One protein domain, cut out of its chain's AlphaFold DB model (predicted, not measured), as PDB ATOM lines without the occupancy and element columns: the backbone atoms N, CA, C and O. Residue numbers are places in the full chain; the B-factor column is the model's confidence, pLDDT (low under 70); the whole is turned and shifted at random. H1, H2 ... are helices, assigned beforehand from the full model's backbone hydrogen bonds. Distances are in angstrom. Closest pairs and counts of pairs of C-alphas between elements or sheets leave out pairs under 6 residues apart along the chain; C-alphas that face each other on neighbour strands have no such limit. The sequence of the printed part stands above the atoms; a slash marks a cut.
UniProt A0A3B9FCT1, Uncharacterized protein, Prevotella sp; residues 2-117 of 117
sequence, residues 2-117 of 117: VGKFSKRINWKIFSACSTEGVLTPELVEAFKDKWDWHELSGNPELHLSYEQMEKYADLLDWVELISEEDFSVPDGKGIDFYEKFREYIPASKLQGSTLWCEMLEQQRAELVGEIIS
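AT A GLANCE: This is residues 2 to 117 of the 117 residues of an uncharacterized protein of Prevotella sp (UniProt A0A3B9FCT1). The chain is wound in stacked turns, a short and loosely made solenoid, with the short helices H2, H4, H6 and H8 in one row and H3, H5 and H7 in a second row, H1 lying at the first end. The long helix H9 begins at the other end of the stack, and residues 108 to 117 stick out from it as an arm. The printed part has 116 residues with nine named helices, H1 to H9 in order, and no named strand; the class is all helix. The whole is only just loose, close to compact, with a radius of gyration of the C-alphas of 16.2 A, and it is a rod spanning 60 by 27 by 21 A.

HOW THE PARTS SIT: H1, residues 2 to 5, touches no helix. H2, residues 11 to 16, touches H4, residues 37 to 41; their closest C-alphas, of Ser 15 and Leu 40, are 4.8 A apart. H4 touches H6, residues 62 to 67, with the C-alphas of Ser 41 and Leu 65 closest at 4.8 A. H6 only just touches H8, residues 91 to 94, with 3 pairs of C-alphas within 8 A, the closest Val 63 and Lys 93 at 6.4 A. H3, residues 25 to 30, is only just apart from H1, 8.4 A at the closest. H3 and H5, residues 50 to 55, are close but not clearly touching: the closest C-alphas, of Pro 25 and Gln 52, are 7.6 A apart, and the helices run the same way at a shallow tilt of 9 degrees. H5 and H7, residues 78 to 85, are near each other, with 6 pairs of C-alphas within 10 A. H2 and H3 are apart, as are H4 and H5, and H6 and H7. H9, residues 98 to 116, touches H7 with residues 99 to 103 alone, closest at the C-alphas of Gly 78 and Met 103, 5.1 A, opposite ways at a steep tilt of 45 degrees. H9 touches H6 with residues 98 to 99 alone, closest at the C-alphas of Ser 67 and Thr 98, 5.2 A. In H2, H3, H4, H5, H6, H7 and H9 every O i to N i+4 pair is within hydrogen-bond range; H1 and H8 are too short for such a pair.

IN THESE COORDINATES: H1 begins at C-alpha 2, (12.303, 33.311, 44.094), and measures 5.4 A. H2 and H3 each measure 8.6 A, H4 5.7 A, H5 8.5 A, H6 8.4 A, H7 10.6 A and H8 5.0 A. H6 begins at C-alpha 62, (5.531, 10.330, 52.567). H9 measures 27.0 A and ends at C-alpha 116, (-27.640, -2.984, 45.766).

THE WHOLE: The two C-alphas farthest apart, of Lys 7 and Ser 117, are 60.7 A apart. Without the residues that stand free, 108 to 117, the body spans 48 by 22 by 22 A. The printed part has no cut, and no link is long. The mean pLDDT of the printed part is 85.2; residues 75 and 117 are under 70.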
ATOM      1  N   VAL A   2      11.654  34.189  43.095       71.44
ATOM      2  CA  VAL A   2      12.303  33.311  44.094       71.44
ATOM      3  C   VAL A   2      13.803  33.113  43.832       71.44
ATOM      4  O   VAL A   2      14.620  33.338  44.722       71.44
ATOM      5  N   GLY A   3      14.202  32.856  42.580       72.88
ATOM      6  CA  GLY A   3      15.620  32.670  42.241       72.88
ATOM      7  C   GLY A   3      16.538  33.851  42.588       72.88
ATOM      8  O   GLY A   3      17.689  33.636  42.968       72.88
ATOM      9  N   LYS A   4      16.026  35.092  42.566       78.75
ATOM     10  CA  LYS A   4      16.799  36.303  42.902       78.75
ATOM     11  C   LYS A   4      17.065  36.434  44.407       78.75
ATOM     12  O   LYS A   4      18.063  37.036  44.796       78.75
ATOM     13  N   PHE A   5      16.194  35.868  45.241       81.00
ATOM     14  CA  PHE A   5      16.275  35.962  46.702       81.00
ATOM     15  C   PHE A   5      16.629  34.636  47.384       81.00
ATOM     16  O   PHE A   5      16.777  34.611  48.599       81.00
ATOM     17  N   SER A   6      16.876  33.574  46.613       79.81
ATOM     18  CA  SER A   6      17.222  32.215  47.066       79.81
ATOM     19  C   SER A   6      18.241  32.127  48.212       79.81
ATOM     20  O   SER A   6      18.114  31.277  49.088       79.81
ATOM     21  N   LYS A   7      19.240  33.017  48.257       81.31
ATOM     22  CA  LYS A   7      20.270  33.047  49.317       81.31
ATOM     23  C   LYS A   7      19.817  33.678  50.640       81.31
ATOM     24  O   LYS A   7      20.535  33.579  51.626       81.31
ATOM     25  N   ARG A   8      18.688  34.388  50.648       85.12
ATOM     26  CA  ARG A   8      18.122  35.092  51.815       85.12
ATOM     27  C   ARG A   8      16.792  34.499  52.275       85.12
ATOM     28  O   ARG A   8      16.262  34.937  53.289       85.12
ATOM     29  N   ILE A   9      16.250  33.549  51.518       85.31
ATOM     30  CA  ILE A   9      15.002  32.868  51.846       85.31
ATOM     31  C   ILE A   9      15.284  31.854  52.952       85.31
ATOM     32  O   ILE A   9      16.210  31.047  52.850       85.31
ATOM     33  N   ASN A  10      14.479  31.907  54.012       87.75
ATOM     34  CA  ASN A  10      14.395  30.811  54.962       87.75
ATOM     35  C   ASN A  10      13.516  29.729  54.337       87.75
ATOM     36  O   ASN A  10      12.291  29.832  54.361       87.75
ATOM     37  N   TRP A  11      14.162  28.732  53.740       87.88
ATOM     38  CA  TRP A  11      13.484  27.706  52.963       87.88
ATOM     39  C   TRP A  11      12.541  26.842  53.785       87.88
ATOM     40  O   TRP A  11      11.533  26.412  53.245       87.88
ATOM     41  N   LYS A  12      12.787  26.677  55.087       86.31
ATOM     42  CA  LYS A  12      11.873  25.957  55.972       86.31
ATOM     43  C   LYS A  12      10.496  26.628  56.029       86.31
ATOM     44  O   LYS A  12       9.496  26.045  55.638       86.31
ATOM     45  N   ILE A  13      10.470  27.903  56.424       85.75
ATOM     46  CA  ILE A  13       9.229  28.699  56.490       85.75
ATOM     47  C   ILE A  13       8.622  28.865  55.094       85.75
ATOM     48  O   ILE A  13       7.409  28.858  54.926       85.75
ATOM     49  N   PHE A  14       9.475  29.024  54.081       86.62
ATOM     50  CA  PHE A  14       9.012  29.171  52.711       86.62
ATOM     51  C   PHE A  14       8.323  27.902  52.204       86.62
ATOM     52  O   PHE A  14       7.316  28.033  51.530       86.62
ATOM     53  N   SER A  15       8.805  26.708  52.557       88.25
ATOM     54  CA  SER A  15       8.184  25.426  52.178       88.25
ATOM     55  C   SER A  15       6.784  25.290  52.781       88.25
ATOM     56  O   SER A  15       5.836  25.021  52.052       88.25
ATOM     57  N   ALA A  16       6.642  25.614  54.071       84.88
ATOM     58  CA  ALA A  16       5.365  25.564  54.784       84.88
ATOM     59  C   ALA A  16       4.327  26.594  54.293       84.88
ATOM     60  O   ALA A  16       3.129  26.366  54.382       84.88
ATOM     61  N   CYS A  17       4.768  27.762  53.812       83.81
ATOM     62  CA  CYS A  17       3.877  28.846  53.367       83.81
ATOM     63  C   CYS A  17       3.880  29.055  51.846       83.81
ATOM     64  O   CYS A  17       3.453  30.112  51.370       83.81
ATOM     65  N   SER A  18       4.436  28.114  51.081       82.88
ATOM     66  CA  SER A  18       4.422  28.200  49.622       82.88
ATOM     67  C   SER A  18       3.004  28.021  49.106       82.88
ATOM     68  O   SER A  18       2.254  27.212  49.634       82.88
ATOM     69  N   THR A  19       2.652  28.785  48.079       80.38
ATOM     70  CA  THR A  19       1.357  28.681  47.400       80.38
ATOM     71  C   THR A  19       1.517  27.969  46.061       80.38
ATOM     72  O   THR A  19       2.627  27.937  45.512       80.38
ATOM     73  N   GLU A  20       0.416  27.475  45.490       74.88
ATOM     74  CA  GLU A  20       0.401  26.750  44.209       74.88
ATOM     75  C   GLU A  20       1.174  27.498  43.099       74.88
ATOM     76  O   GLU A  20       1.992  26.928  42.379       74.88
ATOM     77  N   GLY A  21       1.019  28.826  43.024       75.62
ATOM     78  CA  GLY A  21       1.697  29.660  42.022       75.62
ATOM     79  C   GLY A  21       3.231  29.714  42.138       75.62
ATOM     80  O   GLY A  21       3.902  30.197  41.222       75.62
ATOM     81  N   VAL A  22       3.800  29.259  43.257       80.19
ATOM     82  CA  VAL A  22       5.249  29.135  43.474       80.19
ATOM     83  C   VAL A  22       5.713  27.693  43.281       80.19
ATOM     84  O   VAL A  22       6.815  27.489  42.773       80.19
ATOM     85  N   LEU A  23       4.893  26.704  43.633       82.31
ATOM     86  CA  LEU A  23       5.226  25.277  43.579       82.31
ATOM     87  C   LEU A  23       5.123  24.693  42.165       82.31
ATOM     88  O   LEU A  23       4.631  23.588  41.961       82.31
ATOM     89  N   THR A  24       5.645  25.410  41.168       83.69
ATOM     90  CA  THR A  24       5.706  24.880  39.806       83.69
ATOM     91  C   THR A  24       6.790  23.798  39.700       83.69
ATOM     92  O   THR A  24       7.840  23.913  40.351       83.69
ATOM     93  N   PRO A  25       6.601  22.771  38.849       81.50
ATOM     94  CA  PRO A  25       7.556  21.676  38.681       81.50
ATOM     95  C   PRO A  25       8.993  22.150  38.414       81.50
ATOM     96  O   PRO A  25       9.956  21.574  38.924       81.50
ATOM     97  N   GLU A  26       9.148  23.226  37.640       84.56
ATOM     98  CA  GLU A  26      10.442  23.801  37.276       84.56
ATOM     99  C   GLU A  26      11.127  24.478  38.464       84.56
ATOM    100  O   GLU A  26      12.350  24.400  38.594       84.56
ATOM    101  N   LEU A  27      10.363  25.155  39.330       85.69
ATOM    102  CA  LEU A  27      10.921  25.826  40.502       85.69
ATOM    103  C   LEU A  27      11.275  24.823  41.601       85.69
ATOM    104  O   LEU A  27      12.319  24.968  42.244       85.69
ATOM    105  N   VAL A  28      10.433  23.805  41.790       85.88
ATOM    106  CA  VAL A  28      10.712  22.700  42.711       85.88
ATOM    107  C   VAL A  28      12.001  21.996  42.292       85.88
ATOM    108  O   VAL A  28      12.911  21.886  43.110       85.88
ATOM    109  N   GLU A  29      12.160  21.654  41.007       87.00
ATOM    110  CA  GLU A  29      13.400  21.043  40.505       87.00
ATOM    111  C   GLU A  29      14.612  21.966  40.684       87.00
ATOM    112  O   GLU A  29      15.656  21.534  41.175       87.00
ATOM    113  N   ALA A  30      14.490  23.242  40.304       87.69
ATOM    114  CA  ALA A  30      15.606  24.187  40.339       87.69
ATOM    115  C   ALA A  30      16.157  24.425  41.756       87.69
ATOM    116  O   ALA A  30      17.317  24.817  41.907       87.69
ATOM    117  N   PHE A  31      15.334  24.209  42.786       88.19
ATOM    118  CA  PHE A  31      15.682  24.442  44.185       88.19
ATOM    119  C   PHE A  31      15.458  23.216  45.081       88.19
ATOM    120  O   PHE A  31      15.362  23.375  46.295       88.19
ATOM    121  N   LYS A  32      15.440  21.998  44.526       87.69
ATOM    122  CA  LYS A  32      15.181  20.748  45.270       87.69
ATOM    123  C   LYS A  32      16.056  20.547  46.507       87.69
ATOM    124  O   LYS A  32      15.568  20.092  47.530       87.69
ATOM    125  N   ASP A  33      17.320  20.968  46.446       88.88
ATOM    126  CA  ASP A  33      18.272  20.859  47.565       88.88
ATOM    127  C   ASP A  33      18.088  21.957  48.630       88.88
ATOM    128  O   ASP A  33      18.855  22.055  49.591       88.88
ATOM    129  N   LYS A  34      17.157  22.883  48.399       89.56
ATOM    130  CA  LYS A  34      16.857  23.997  49.295       89.56
ATOM    131  C   LYS A  34      15.526  23.823  49.996       89.56
ATOM    132  O   LYS A  34      15.431  24.262  51.136       89.56
ATOM    133  N   TRP A  35      14.543  23.231  49.327       89.94
ATOM    134  CA  TRP A  35      13.237  22.947  49.907       89.94
ATOM    135  C   TRP A  35      13.363  22.065  51.152       89.94
ATOM    136  O   TRP A  35      14.176  21.143  51.202       89.94
ATOM    137  N   ASP A  36      12.562  22.386  52.163       91.88
ATOM    138  CA  ASP A  36      12.369  21.525  53.321       91.88
ATOM    139  C   ASP A  36      11.214  20.586  52.981       91.88
ATOM    140  O   ASP A  36      10.049  20.968  53.052       91.88
ATOM    141  N   TRP A  37      11.552  19.388  52.509       91.00
ATOM    142  CA  TRP A  37      10.578  18.438  51.977       91.00
ATOM    143  C   TRP A  37       9.590  17.926  53.022       91.00
ATOM    144  O   TRP A  37       8.488  17.548  52.647       91.00
ATOM    145  N   HIS A  38       9.942  17.966  54.308       90.25
ATOM    146  CA  HIS A  38       9.018  17.627  55.389       90.25
ATOM    147  C   HIS A  38       7.871  18.644  55.451       90.25
ATOM    148  O   HIS A  38       6.708  18.288  55.299       90.25
ATOM    149  N   GLU A  39       8.212  19.932  55.547       89.94
ATOM    150  CA  GLU A  39       7.225  21.022  55.557       89.94
ATOM    151  C   GLU A  39       6.499  21.164  54.211       89.94
ATOM    152  O   GLU A  39       5.359  21.613  54.161       89.94
ATOM    153  N   LEU A  40       7.171  20.819  53.108       88.44
ATOM    154  CA  LEU A  40       6.580  20.883  51.779       88.44
ATOM    155  C   LEU A  40       5.551  19.768  51.563       88.44
ATOM    156  O   LEU A  40       4.513  20.029  50.971       88.44
ATOM    157  N   SER A  41       5.827  18.550  52.039       89.06
ATOM    158  CA  SER A  41       4.936  17.394  51.851       89.06
ATOM    159  C   SER A  41       3.627  17.533  52.623       89.06
ATOM    160  O   SER A  41       2.608  17.048  52.155       89.06
ATOM    161  N   GLY A  42       3.641  18.223  53.766       85.75
ATOM    162  CA  GLY A  42       2.430  18.572  54.516       85.75
ATOM    163  C   GLY A  42       1.751  19.870  54.055       85.75
ATOM    164  O   GLY A  42       0.889  20.383  54.763       85.75
ATOM    165  N   ASN A  43       2.169  20.459  52.929       86.31
ATOM    166  CA  ASN A  43       1.562  21.682  52.415       86.31
ATOM    167  C   ASN A  43       0.380  21.335  51.485       86.31
ATOM    168  O   ASN A  43       0.617  20.719  50.445       86.31
ATOM    169  N   PRO A  44      -0.857  21.781  51.781       82.50
ATOM    170  CA  PRO A  44      -2.040  21.464  50.971       82.50
ATOM    171  C   PRO A  44      -1.978  22.035  49.544       82.50
ATOM    172  O   PRO A  44      -2.630  21.539  48.631       82.50
ATOM    173  N   GLU A  45      -1.155  23.062  49.319       83.94
ATOM    174  CA  GLU A  45      -0.951  23.675  48.001       83.94
ATOM    175  C   GLU A  45       0.065  22.900  47.138       83.94
ATOM    176  O   GLU A  45       0.361  23.290  46.002       83.94
ATOM    177  N   LEU A  46       0.662  21.826  47.676       82.69
ATOM    178  CA  LEU A  46       1.597  20.975  46.953       82.69
ATOM    179  C   LEU A  46       0.835  19.952  46.100       82.69
ATOM    180  O   LEU A  46       0.571  18.824  46.509       82.69
ATOM    181  N   HIS A  47       0.576  20.313  44.848       81.00
ATOM    182  CA  HIS A  47       0.031  19.384  43.860       81.00
ATOM    183  C   HIS A  47       1.157  18.762  43.022       81.00
ATOM    184  O   HIS A  47       1.736  19.408  42.146       81.00
ATOM    185  N   LEU A  48       1.483  17.494  43.295       82.06
ATOM    186  CA  LEU A  48       2.444  16.718  42.506       82.06
ATOM    187  C   LEU A  48       1.724  15.690  41.633       82.06
ATOM    188  O   LEU A  48       0.843  14.975  42.099       82.06
ATOM    189  N   SER A  49       2.142  15.562  40.376       86.06
ATOM    190  CA  SER A  49       1.757  14.425  39.540       86.06
ATOM    191  C   SER A  49       2.521  13.156  39.939       86.06
ATOM    192  O   SER A  49       3.586  13.233  40.557       86.06
ATOM    193  N   TYR A  50       2.046  11.981  39.513       86.88
ATOM    194  CA  TYR A  50       2.762  10.714  39.725       86.88
ATOM    195  C   TYR A  50       4.215  10.748  39.241       86.88
ATOM    196  O   TYR A  50       5.096  10.236  39.928       86.88
ATOM    197  N   GLU A  51       4.479  11.362  38.085       86.88
ATOM    198  CA  GLU A  51       5.839  11.480  37.542       86.88
ATOM    199  C   GLU A  51       6.738  12.330  38.449       86.88
ATOM    200  O   GLU A  51       7.913  12.020  38.649       86.88
ATOM    201  N   GLN A  52       6.193  13.404  39.028       86.50
ATOM    202  CA  GLN A  52       6.930  14.241  39.971       86.50
ATOM    203  C   GLN A  52       7.153  13.518  41.300       86.50
ATOM    204  O   GLN A  52       8.252  13.585  41.846       86.50
ATOM    205  N   MET A  53       6.141  12.809  41.801       88.75
ATOM    206  CA  MET A  53       6.245  12.022  43.029       88.75
ATOM    207  C   MET A  53       7.297  10.921  42.904       88.75
ATOM    208  O   MET A  53       8.123  10.788  43.795       88.75
ATOM    209  N   GLU A  54       7.339  10.190  41.786       89.75
ATOM    210  CA  GLU A  54       8.402   9.213  41.511       89.75
ATOM    211  C   GLU A  54       9.785   9.869  41.486       89.75
ATOM    212  O   GLU A  54      10.735   9.367  42.085       89.75
ATOM    213  N   LYS A  55       9.902  11.016  40.814       90.19
ATOM    214  CA  LYS A  55      11.173  11.730  40.680       90.19
ATOM    215  C   LYS A  55      11.716  12.235  42.017       90.19
ATOM    216  O   LYS A  55      12.933  12.285  42.198       90.19
ATOM    217  N   TYR A  56      10.829  12.642  42.920       90.44
ATOM    218  CA  TYR A  56      11.177  13.167  44.238       90.44
ATOM    219  C   TYR A  56      10.915  12.161  45.362       90.44
ATOM    220  O   TYR A  56      10.931  12.553  46.525       90.44
ATOM    221  N   ALA A  57      10.710  10.881  45.045       90.50
ATOM    222  CA  ALA A  57      10.281   9.881  46.016       90.50
ATOM    223  C   ALA A  57      11.253   9.728  47.192       90.50
ATOM    224  O   ALA A  57      10.822   9.577  48.330       90.50
ATOM    225  N   ASP A  58      12.554   9.842  46.933       90.62
ATOM    226  CA  ASP A  58      13.591   9.782  47.969       90.62
ATOM    227  C   ASP A  58      13.664  11.041  48.850       90.62
ATOM    228  O   ASP A  58      14.299  11.026  49.904       90.62
ATOM    229  N   LEU A  59      13.078  12.153  48.396       90.75
ATOM    230  CA  LEU A  59      13.110  13.443  49.087       90.75
ATOM    231  C   LEU A  59      11.812  13.718  49.848       90.75
ATOM    232  O   LEU A  59      11.856  14.369  50.887       90.75
ATOM    233  N   LEU A  60      10.681  13.242  49.327       91.25
ATOM    234  CA  LEU A  60       9.358  13.450  49.903       91.25
ATOM    235  C   LEU A  60       9.234  12.816  51.288       91.25
ATOM    236  O   LEU A  60       9.652  11.679  51.520       91.25
ATOM    237  N   ASP A  61       8.581  13.543  52.189       91.94
ATOM    238  CA  ASP A  61       8.117  12.967  53.440       91.94
ATOM    239  C   ASP A  61       6.732  12.366  53.217       91.94
ATOM    240  O   ASP A  61       5.694  13.013  53.353       91.94
ATOM    241  N   TRP A  62       6.740  11.091  52.841       90.88
ATOM    242  CA  TRP A  62       5.531  10.330  52.567       90.88
ATOM    243  C   TRP A  62       4.591  10.227  53.760       90.88
ATOM    244  O   TRP A  62       3.402  10.015  53.553       90.88
ATOM    245  N   VAL A  63       5.096  10.334  54.994       90.00
ATOM    246  CA  VAL A  63       4.250  10.252  56.186       90.00
ATOM    247  C   VAL A  63       3.419  11.516  56.314       90.00
ATOM    248  O   VAL A  63       2.213  11.400  56.498       90.00
ATOM    249  N   GLU A  64       4.048  12.684  56.168       89.88
ATOM    250  CA  GLU A  64       3.332  13.963  56.167       89.88
ATOM    251  C   GLU A  64       2.359  14.034  54.985       89.88
ATOM    252  O   GLU A  64       1.182  14.311  55.198       89.88
ATOM    253  N   LEU A  65       2.808  13.652  53.780       88.44
ATOM    254  CA  LEU A  65       1.998  13.685  52.555       88.44
ATOM    255  C   LEU A  65       0.674  12.918  52.695       88.44
ATOM    256  O   LEU A  65      -0.384  13.458  52.404       88.44
ATOM    257  N   ILE A  66       0.713  11.657  53.144       88.19
ATOM    258  CA  ILE A  66      -0.502  10.823  53.241       88.19
ATOM    259  C   ILE A  66      -1.386  11.183  54.440       88.19
ATOM    260  O   ILE A  66      -2.529  10.727  54.517       88.19
ATOM    261  N   SER A  67      -0.825  11.901  55.416       86.50
ATOM    262  CA  SER A  67      -1.528  12.352  56.619       86.50
ATOM    263  C   SER A  67      -2.147  13.738  56.474       86.50
ATOM    264  O   SER A  67      -2.902  14.144  57.352       86.50
ATOM    265  N   GLU A  68      -1.824  14.440  55.389       84.69
ATOM    266  CA  GLU A  68      -2.394  15.738  55.057       84.69
ATOM    267  C   GLU A  68      -3.917  15.594  54.886       84.69
ATOM    268  O   GLU A  68      -4.409  14.594  54.355       84.69
ATOM    269  N   GLU A  69      -4.678  16.532  55.451       77.00
ATOM    270  CA  GLU A  69      -6.136  16.410  55.566       77.00
ATOM    271  C   GLU A  69      -6.831  16.568  54.210       77.00
ATOM    272  O   GLU A  69      -7.827  15.888  53.959       77.00
ATOM    273  N   ASP A  70      -6.281  17.410  53.333       72.62
ATOM    274  CA  ASP A  70      -6.766  17.655  51.975       72.62
ATOM    275  C   ASP A  70      -6.058  16.779  50.920       72.62
ATOM    276  O   ASP A  70      -6.224  16.997  49.711       72.62
ATOM    277  N   PHE A  71      -5.310  15.748  51.347       78.31
ATOM    278  CA  PHE A  71      -4.593  14.874  50.428       78.31
ATOM    279  C   PHE A  71      -5.591  14.201  49.491       78.31
ATOM    280  O   PHE A  71      -6.464  13.438  49.909       78.31
ATOM    281  N   SER A  72      -5.421  14.468  48.201       74.25
ATOM    282  CA  SER A  72      -6.228  13.891  47.139       74.25
ATOM    283  C   SER A  72      -5.321  13.156  46.171       74.25
ATOM    284  O   SER A  72      -4.337  13.712  45.673       74.25
ATOM    285  N   VAL A  73      -5.659  11.898  45.891       78.00
ATOM    286  CA  VAL A  73      -4.953  11.095  44.895       78.00
ATOM    287  C   VAL A  73      -5.156  11.749  43.519       78.00
ATOM    288  O   VAL A  73      -6.292  11.808  43.043       78.00
ATOM    289  N   PRO A  74      -4.085  12.234  42.853       70.31
ATOM    290  CA  PRO A  74      -4.212  13.033  41.633       70.31
ATOM    291  C   PRO A  74      -4.921  12.289  40.499       70.31
ATOM    292  O   PRO A  74      -5.709  12.884  39.771       70.31
ATOM    293  N   ASP A  75      -4.673  10.978  40.383       68.38
ATOM    294  CA  ASP A  75      -5.356  10.110  39.430       68.38
ATOM    295  C   ASP A  75      -5.569   8.703  40.020       68.38
ATOM    296  O   ASP A  75      -4.622   8.013  40.411       68.38
ATOM    297  N   GLY A  76      -6.816   8.236  40.021       74.88
ATOM    298  CA  GLY A  76      -7.159   6.847  40.337       74.88
ATOM    299  C   GLY A  76      -7.583   6.605  41.782       74.88
ATOM    300  O   GLY A  76      -8.085   7.496  42.460       74.88
ATOM    301  N   LYS A  77      -7.465   5.348  42.218       82.25
ATOM    302  CA  LYS A  77      -7.862   4.919  43.560       82.25
ATOM    303  C   LYS A  77      -6.680   5.032  44.515       82.25
ATOM    304  O   LYS A  77      -5.544   4.750  44.131       82.25
ATOM    305  N   GLY A  78      -6.953   5.313  45.787       85.06
ATOM    306  CA  GLY A  78      -5.913   5.352  46.821       85.06
ATOM    307  C   GLY A  78      -5.146   4.034  46.948       85.06
ATOM    308  O   GLY A  78      -3.970   4.027  47.301       85.06
ATOM    309  N   ILE A  79      -5.772   2.910  46.581       85.00
ATOM    310  CA  ILE A  79      -5.098   1.609  46.583       85.00
ATOM    311  C   ILE A  79      -4.019   1.504  45.503       85.00
ATOM    312  O   ILE A  79      -2.931   1.020  45.799       85.00
ATOM    313  N   ASP A  80      -4.276   2.016  44.297       88.19
ATOM    314  CA  ASP A  80      -3.310   1.996  43.195       88.19
ATOM    315  C   ASP A  80      -2.122   2.912  43.524       88.19
ATOM    316  O   ASP A  80      -0.961   2.548  43.321       88.19
ATOM    317  N   PHE A  81      -2.415   4.076  44.116       89.31
ATOM    318  CA  PHE A  81      -1.410   4.992  44.650       89.31
ATOM    319  C   PHE A  81      -0.519   4.303  45.692       89.31
ATOM    320  O   PHE A  81       0.712   4.340  45.594       89.31
ATOM    321  N   TYR A  82      -1.132   3.639  46.676       88.38
ATOM    322  CA  TYR A  82      -0.390   2.949  47.722       88.38
ATOM    323  C   TYR A  82       0.455   1.807  47.156       88.38
ATOM    324  O   TYR A  82       1.622   1.696  47.513       88.38
ATOM    325  N   GLU A  83      -0.079   0.975  46.258       88.50
ATOM    326  CA  GLU A  83       0.693  -0.117  45.656       88.50
ATOM    327  C   GLU A  83       1.930   0.388  44.913       88.50
ATOM    328  O   GLU A  83       2.986  -0.247  44.976       88.50
ATOM    329  N   LYS A  84       1.817   1.553  44.272       89.81
ATOM    330  CA  LYS A  84       2.906   2.196  43.545       89.81
ATOM    331  C   LYS A  84       4.013   2.729  44.459       89.81
ATOM    332  O   LYS A  84       5.186   2.567  44.134       89.81
ATOM    333  N   PHE A  85       3.665   3.316  45.607       90.44
ATOM    334  CA  PHE A  85       4.627   3.946  46.528       90.44
ATOM    335  C   PHE A  85       4.821   3.208  47.860       90.44
ATOM    336  O   PHE A  85       5.437   3.732  48.791       90.44
ATOM    337  N   ARG A  86       4.362   1.957  47.956       89.25
ATOM    338  CA  ARG A  86       4.448   1.115  49.165       89.25
ATOM    339  C   ARG A  86       5.858   0.915  49.715       89.25
ATOM    340  O   ARG A  86       6.005   0.528  50.868       89.25
ATOM    341  N   GLU A  87       6.882   1.074  48.879       90.50
ATOM    342  CA  GLU A  87       8.280   0.937  49.302       90.50
ATOM    343  C   GLU A  87       8.744   2.149  50.115       90.50
ATOM    344  O   GLU A  87       9.594   2.005  50.993       90.50
ATOM    345  N   TYR A  88       8.144   3.315  49.869       89.56
ATOM    346  CA  TYR A  88       8.461   4.561  50.557       89.56
ATOM    347  C   TYR A  88       7.526   4.829  51.739       89.56
ATOM    348  O   TYR A  88       7.953   5.385  52.749       89.56
ATOM    349  N   ILE A  89       6.262   4.403  51.641       89.50
ATOM    350  CA  ILE A  89       5.251   4.595  52.686       89.50
ATOM    351  C   ILE A  89       5.345   3.467  53.728       89.50
ATOM    352  O   ILE A  89       5.002   2.318  53.430       89.50
ATOM    353  N   PRO A  90       5.721   3.750  54.990       86.12
ATOM    354  CA  PRO A  90       5.742   2.726  56.024       86.12
ATOM    355  C   PRO A  90       4.314   2.275  56.354       86.12
ATOM    356  O   PRO A  90       3.482   3.080  56.774       86.12
ATOM    357  N   ALA A  91       4.039   0.971  56.280       84.94
ATOM    358  CA  ALA A  91       2.714   0.418  56.593       84.94
ATOM    359  C   ALA A  91       2.215   0.776  58.012       84.94
ATOM    360  O   ALA A  91       1.014   0.887  58.246       84.94
ATOM    361  N   SER A  92       3.133   1.010  58.958       86.62
ATOM    362  CA  SER A  92       2.807   1.471  60.314       86.62
ATOM    363  C   SER A  92       2.242   2.893  60.372       86.62
ATOM    364  O   SER A  92       1.634   3.256  61.372       86.62
ATOM    365  N   LYS A  93       2.516   3.712  59.353       86.31
ATOM    366  CA  LYS A  93       2.075   5.110  59.237       86.31
ATOM    367  C   LYS A  93       0.885   5.273  58.297       86.31
ATOM    368  O   LYS A  93       0.169   6.255  58.413       86.31
ATOM    369  N   LEU A  94       0.638   4.282  57.441       86.25
ATOM    370  CA  LEU A  94      -0.568   4.214  56.623       86.25
ATOM    371  C   LEU A  94      -1.830   4.131  57.493       86.25
ATOM    372  O   LEU A  94      -2.789   4.859  57.264       86.25
ATOM    373  N   GLN A  95      -1.845   3.250  58.497       84.38
ATOM    374  CA  GLN A  95      -3.026   3.048  59.338       84.38
ATOM    375  C   GLN A  95      -3.372   4.323  60.122       84.38
ATOM    376  O   GLN A  95      -2.619   4.736  61.001       84.38
ATOM    377  N   GLY A  96      -4.531   4.915  59.816       82.75
ATOM    378  CA  GLY A  96      -4.999   6.166  60.427       82.75
ATOM    379  C   GLY A  96      -4.623   7.440  59.665       82.75
ATOM    380  O   GLY A  96      -4.939   8.521  60.145       82.75
ATOM    381  N   SER A  97      -3.974   7.314  58.504       88.25
ATOM    382  CA  SER A  97      -3.746   8.424  57.571       88.25
ATOM    383  C   SER A  97      -4.980   8.721  56.711       88.25
ATOM    384  O   SER A  97      -5.866   7.868  56.575       88.25
ATOM    385  N   THR A  98      -5.018   9.902  56.092       86.75
ATOM    386  CA  THR A  98      -6.072  10.312  55.152       86.75
ATOM    387  C   THR A  98      -6.175   9.341  53.980       86.75
ATOM    388  O   THR A  98      -7.266   8.851  53.689       86.75
ATOM    389  N   LEU A  99      -5.036   8.931  53.407       87.38
ATOM    390  CA  LEU A  99      -4.981   7.929  52.334       87.38
ATOM    391  C   LEU A  99      -5.667   6.608  52.728       87.38
ATOM    392  O   LEU A  99      -6.377   5.998  51.931       87.38
ATOM    393  N   TRP A 100      -5.475   6.150  53.967       88.88
ATOM    394  CA  TRP A 100      -6.117   4.926  54.451       88.88
ATOM    395  C   TRP A 100      -7.635   5.069  54.566       88.88
ATOM    396  O   TRP A 100      -8.369   4.144  54.209       88.88
ATOM    397  N   CYS A 101      -8.110   6.217  55.048       86.94
ATOM    398  CA  CYS A 101      -9.536   6.523  55.078       86.94
ATOM    399  C   CYS A 101     -10.122   6.533  53.659       86.94
ATOM    400  O   CYS A 101     -11.128   5.865  53.427       86.94
ATOM    401  N   GLU A 102      -9.448   7.175  52.701       86.56
ATOM    402  CA  GLU A 102      -9.872   7.216  51.299       86.56
ATOM    403  C   GLU A 102      -9.979   5.807  50.689       86.56
ATOM    404  O   GLU A 102     -10.996   5.448  50.089       86.56
ATOM    405  N   MET A 103      -8.971   4.956  50.914       87.56
ATOM    406  CA  MET A 103      -8.981   3.560  50.462       87.56
ATOM    407  C   MET A 103     -10.169   2.770  51.032       87.56
ATOM    408  O   MET A 103     -10.820   2.011  50.307       87.56
ATOM    409  N   LEU A 104     -10.460   2.928  52.329       86.75
ATOM    410  CA  LEU A 104     -11.581   2.248  52.982       86.75
ATOM    411  C   LEU A 104     -12.934   2.746  52.472       86.75
ATOM    412  O   LEU A 104     -13.851   1.942  52.286       86.75
ATOM    413  N   GLU A 105     -13.069   4.050  52.249       86.25
ATOM    414  CA  GLU A 105     -14.288   4.642  51.702       86.25
ATOM    415  C   GLU A 105     -14.567   4.138  50.283       86.25
ATOM    416  O   GLU A 105     -15.693   3.715  50.004       86.25
ATOM    417  N   GLN A 106     -13.539   4.081  49.429       84.56
ATOM    418  CA  GLN A 106     -13.635   3.539  48.070       84.56
ATOM    419  C   GLN A 106     -14.062   2.062  48.078       84.56
ATOM    420  O   GLN A 106     -15.047   1.704  47.429       84.56
ATOM    421  N   GLN A 107     -13.404   1.209  48.874       85.62
ATOM    422  CA  GLN A 107     -13.773  -0.212  48.960       85.62
ATOM    423  C   GLN A 107     -15.181  -0.432  49.529       85.62
ATOM    424  O   GLN A 107     -15.924  -1.293  49.054       85.62
ATOM    425  N   ARG A 108     -15.581   0.349  50.540       86.94
ATOM    426  CA  ARG A 108     -16.936   0.274  51.103       86.94
ATOM    427  C   ARG A 108     -17.991   0.643  50.062       86.94
ATOM    428  O   ARG A 108     -19.026  -0.019  50.004       86.94
ATOM    429  N   ALA A 109     -17.758   1.696  49.281       85.62
ATOM    430  CA  ALA A 109     -18.690   2.144  48.252       85.62
ATOM    431  C   ALA A 109     -18.894   1.081  47.160       85.62
ATOM    432  O   ALA A 109     -20.033   0.837  46.759       85.62
ATOM    433  N   GLU A 110     -17.824   0.403  46.739       84.69
ATOM    434  CA  GLU A 110     -17.881  -0.680  45.746       84.69
ATOM    435  C   GLU A 110     -18.717  -1.866  46.230       84.69
ATOM    436  O   GLU A 110     -19.662  -2.267  45.550       84.69
ATOM    437  N   LEU A 111     -18.454  -2.363  47.443       85.56
ATOM    438  CA  LEU A 111     -19.211  -3.479  48.024       85.56
ATOM    439  C   LEU A 111     -20.700  -3.148  48.188       85.56
ATOM    440  O   LEU A 111     -21.564  -3.991  47.955       85.56
ATOM    441  N   VAL A 112     -21.020  -1.915  48.590       89.25
ATOM    442  CA  VAL A 112     -22.412  -1.458  48.698       89.25
ATOM    443  C   VAL A 112     -23.075  -1.399  47.319       89.25
ATOM    444  O   VAL A 112     -24.231  -1.801  47.195       89.25
ATOM    445  N   GLY A 113     -22.357  -0.944  46.290       86.69
ATOM    446  CA  GLY A 113     -22.837  -0.947  44.908       86.69
ATOM    447  C   GLY A 113     -23.149  -2.353  44.394       86.69
ATOM    448  O   GLY A 113     -24.208  -2.559  43.808       86.69
ATOM    449  N   GLU A 114     -22.284  -3.330  44.674       86.94
ATOM    450  CA  GLU A 114     -22.495  -4.733  44.292       86.94
ATOM    451  C   GLU A 114     -23.695  -5.378  44.996       86.94
ATOM    452  O   GLU A 114     -24.400  -6.178  44.392       86.94
ATOM    453  N   ILE A 115     -23.947  -5.035  46.265       87.50
ATOM    454  CA  ILE A 115     -25.077  -5.582  47.037       87.50
ATOM    455  C   ILE A 115     -26.420  -4.977  46.596       87.50
ATOM    456  O   ILE A 115     -27.457  -5.631  46.720       87.50
ATOM    457  N   ILE A 116     -26.423  -3.715  46.154       85.00
ATOM    458  CA  ILE A 116     -27.640  -2.984  45.766       85.00
ATOM    459  C   ILE A 116     -27.998  -3.201  44.280       85.00
ATOM    460  O   ILE A 116     -29.159  -2.994  43.914       85.00
ATOM    461  N   SER A 117     -27.037  -3.609  43.440       69.81
ATOM    462  CA  SER A 117     -27.245  -3.936  42.018       69.81
ATOM    463  C   SER A 117     -27.878  -5.309  41.792       69.81
ATOM    464  O   SER A 117     -28.487  -5.443  40.703       69.81
TER     465      SER A 117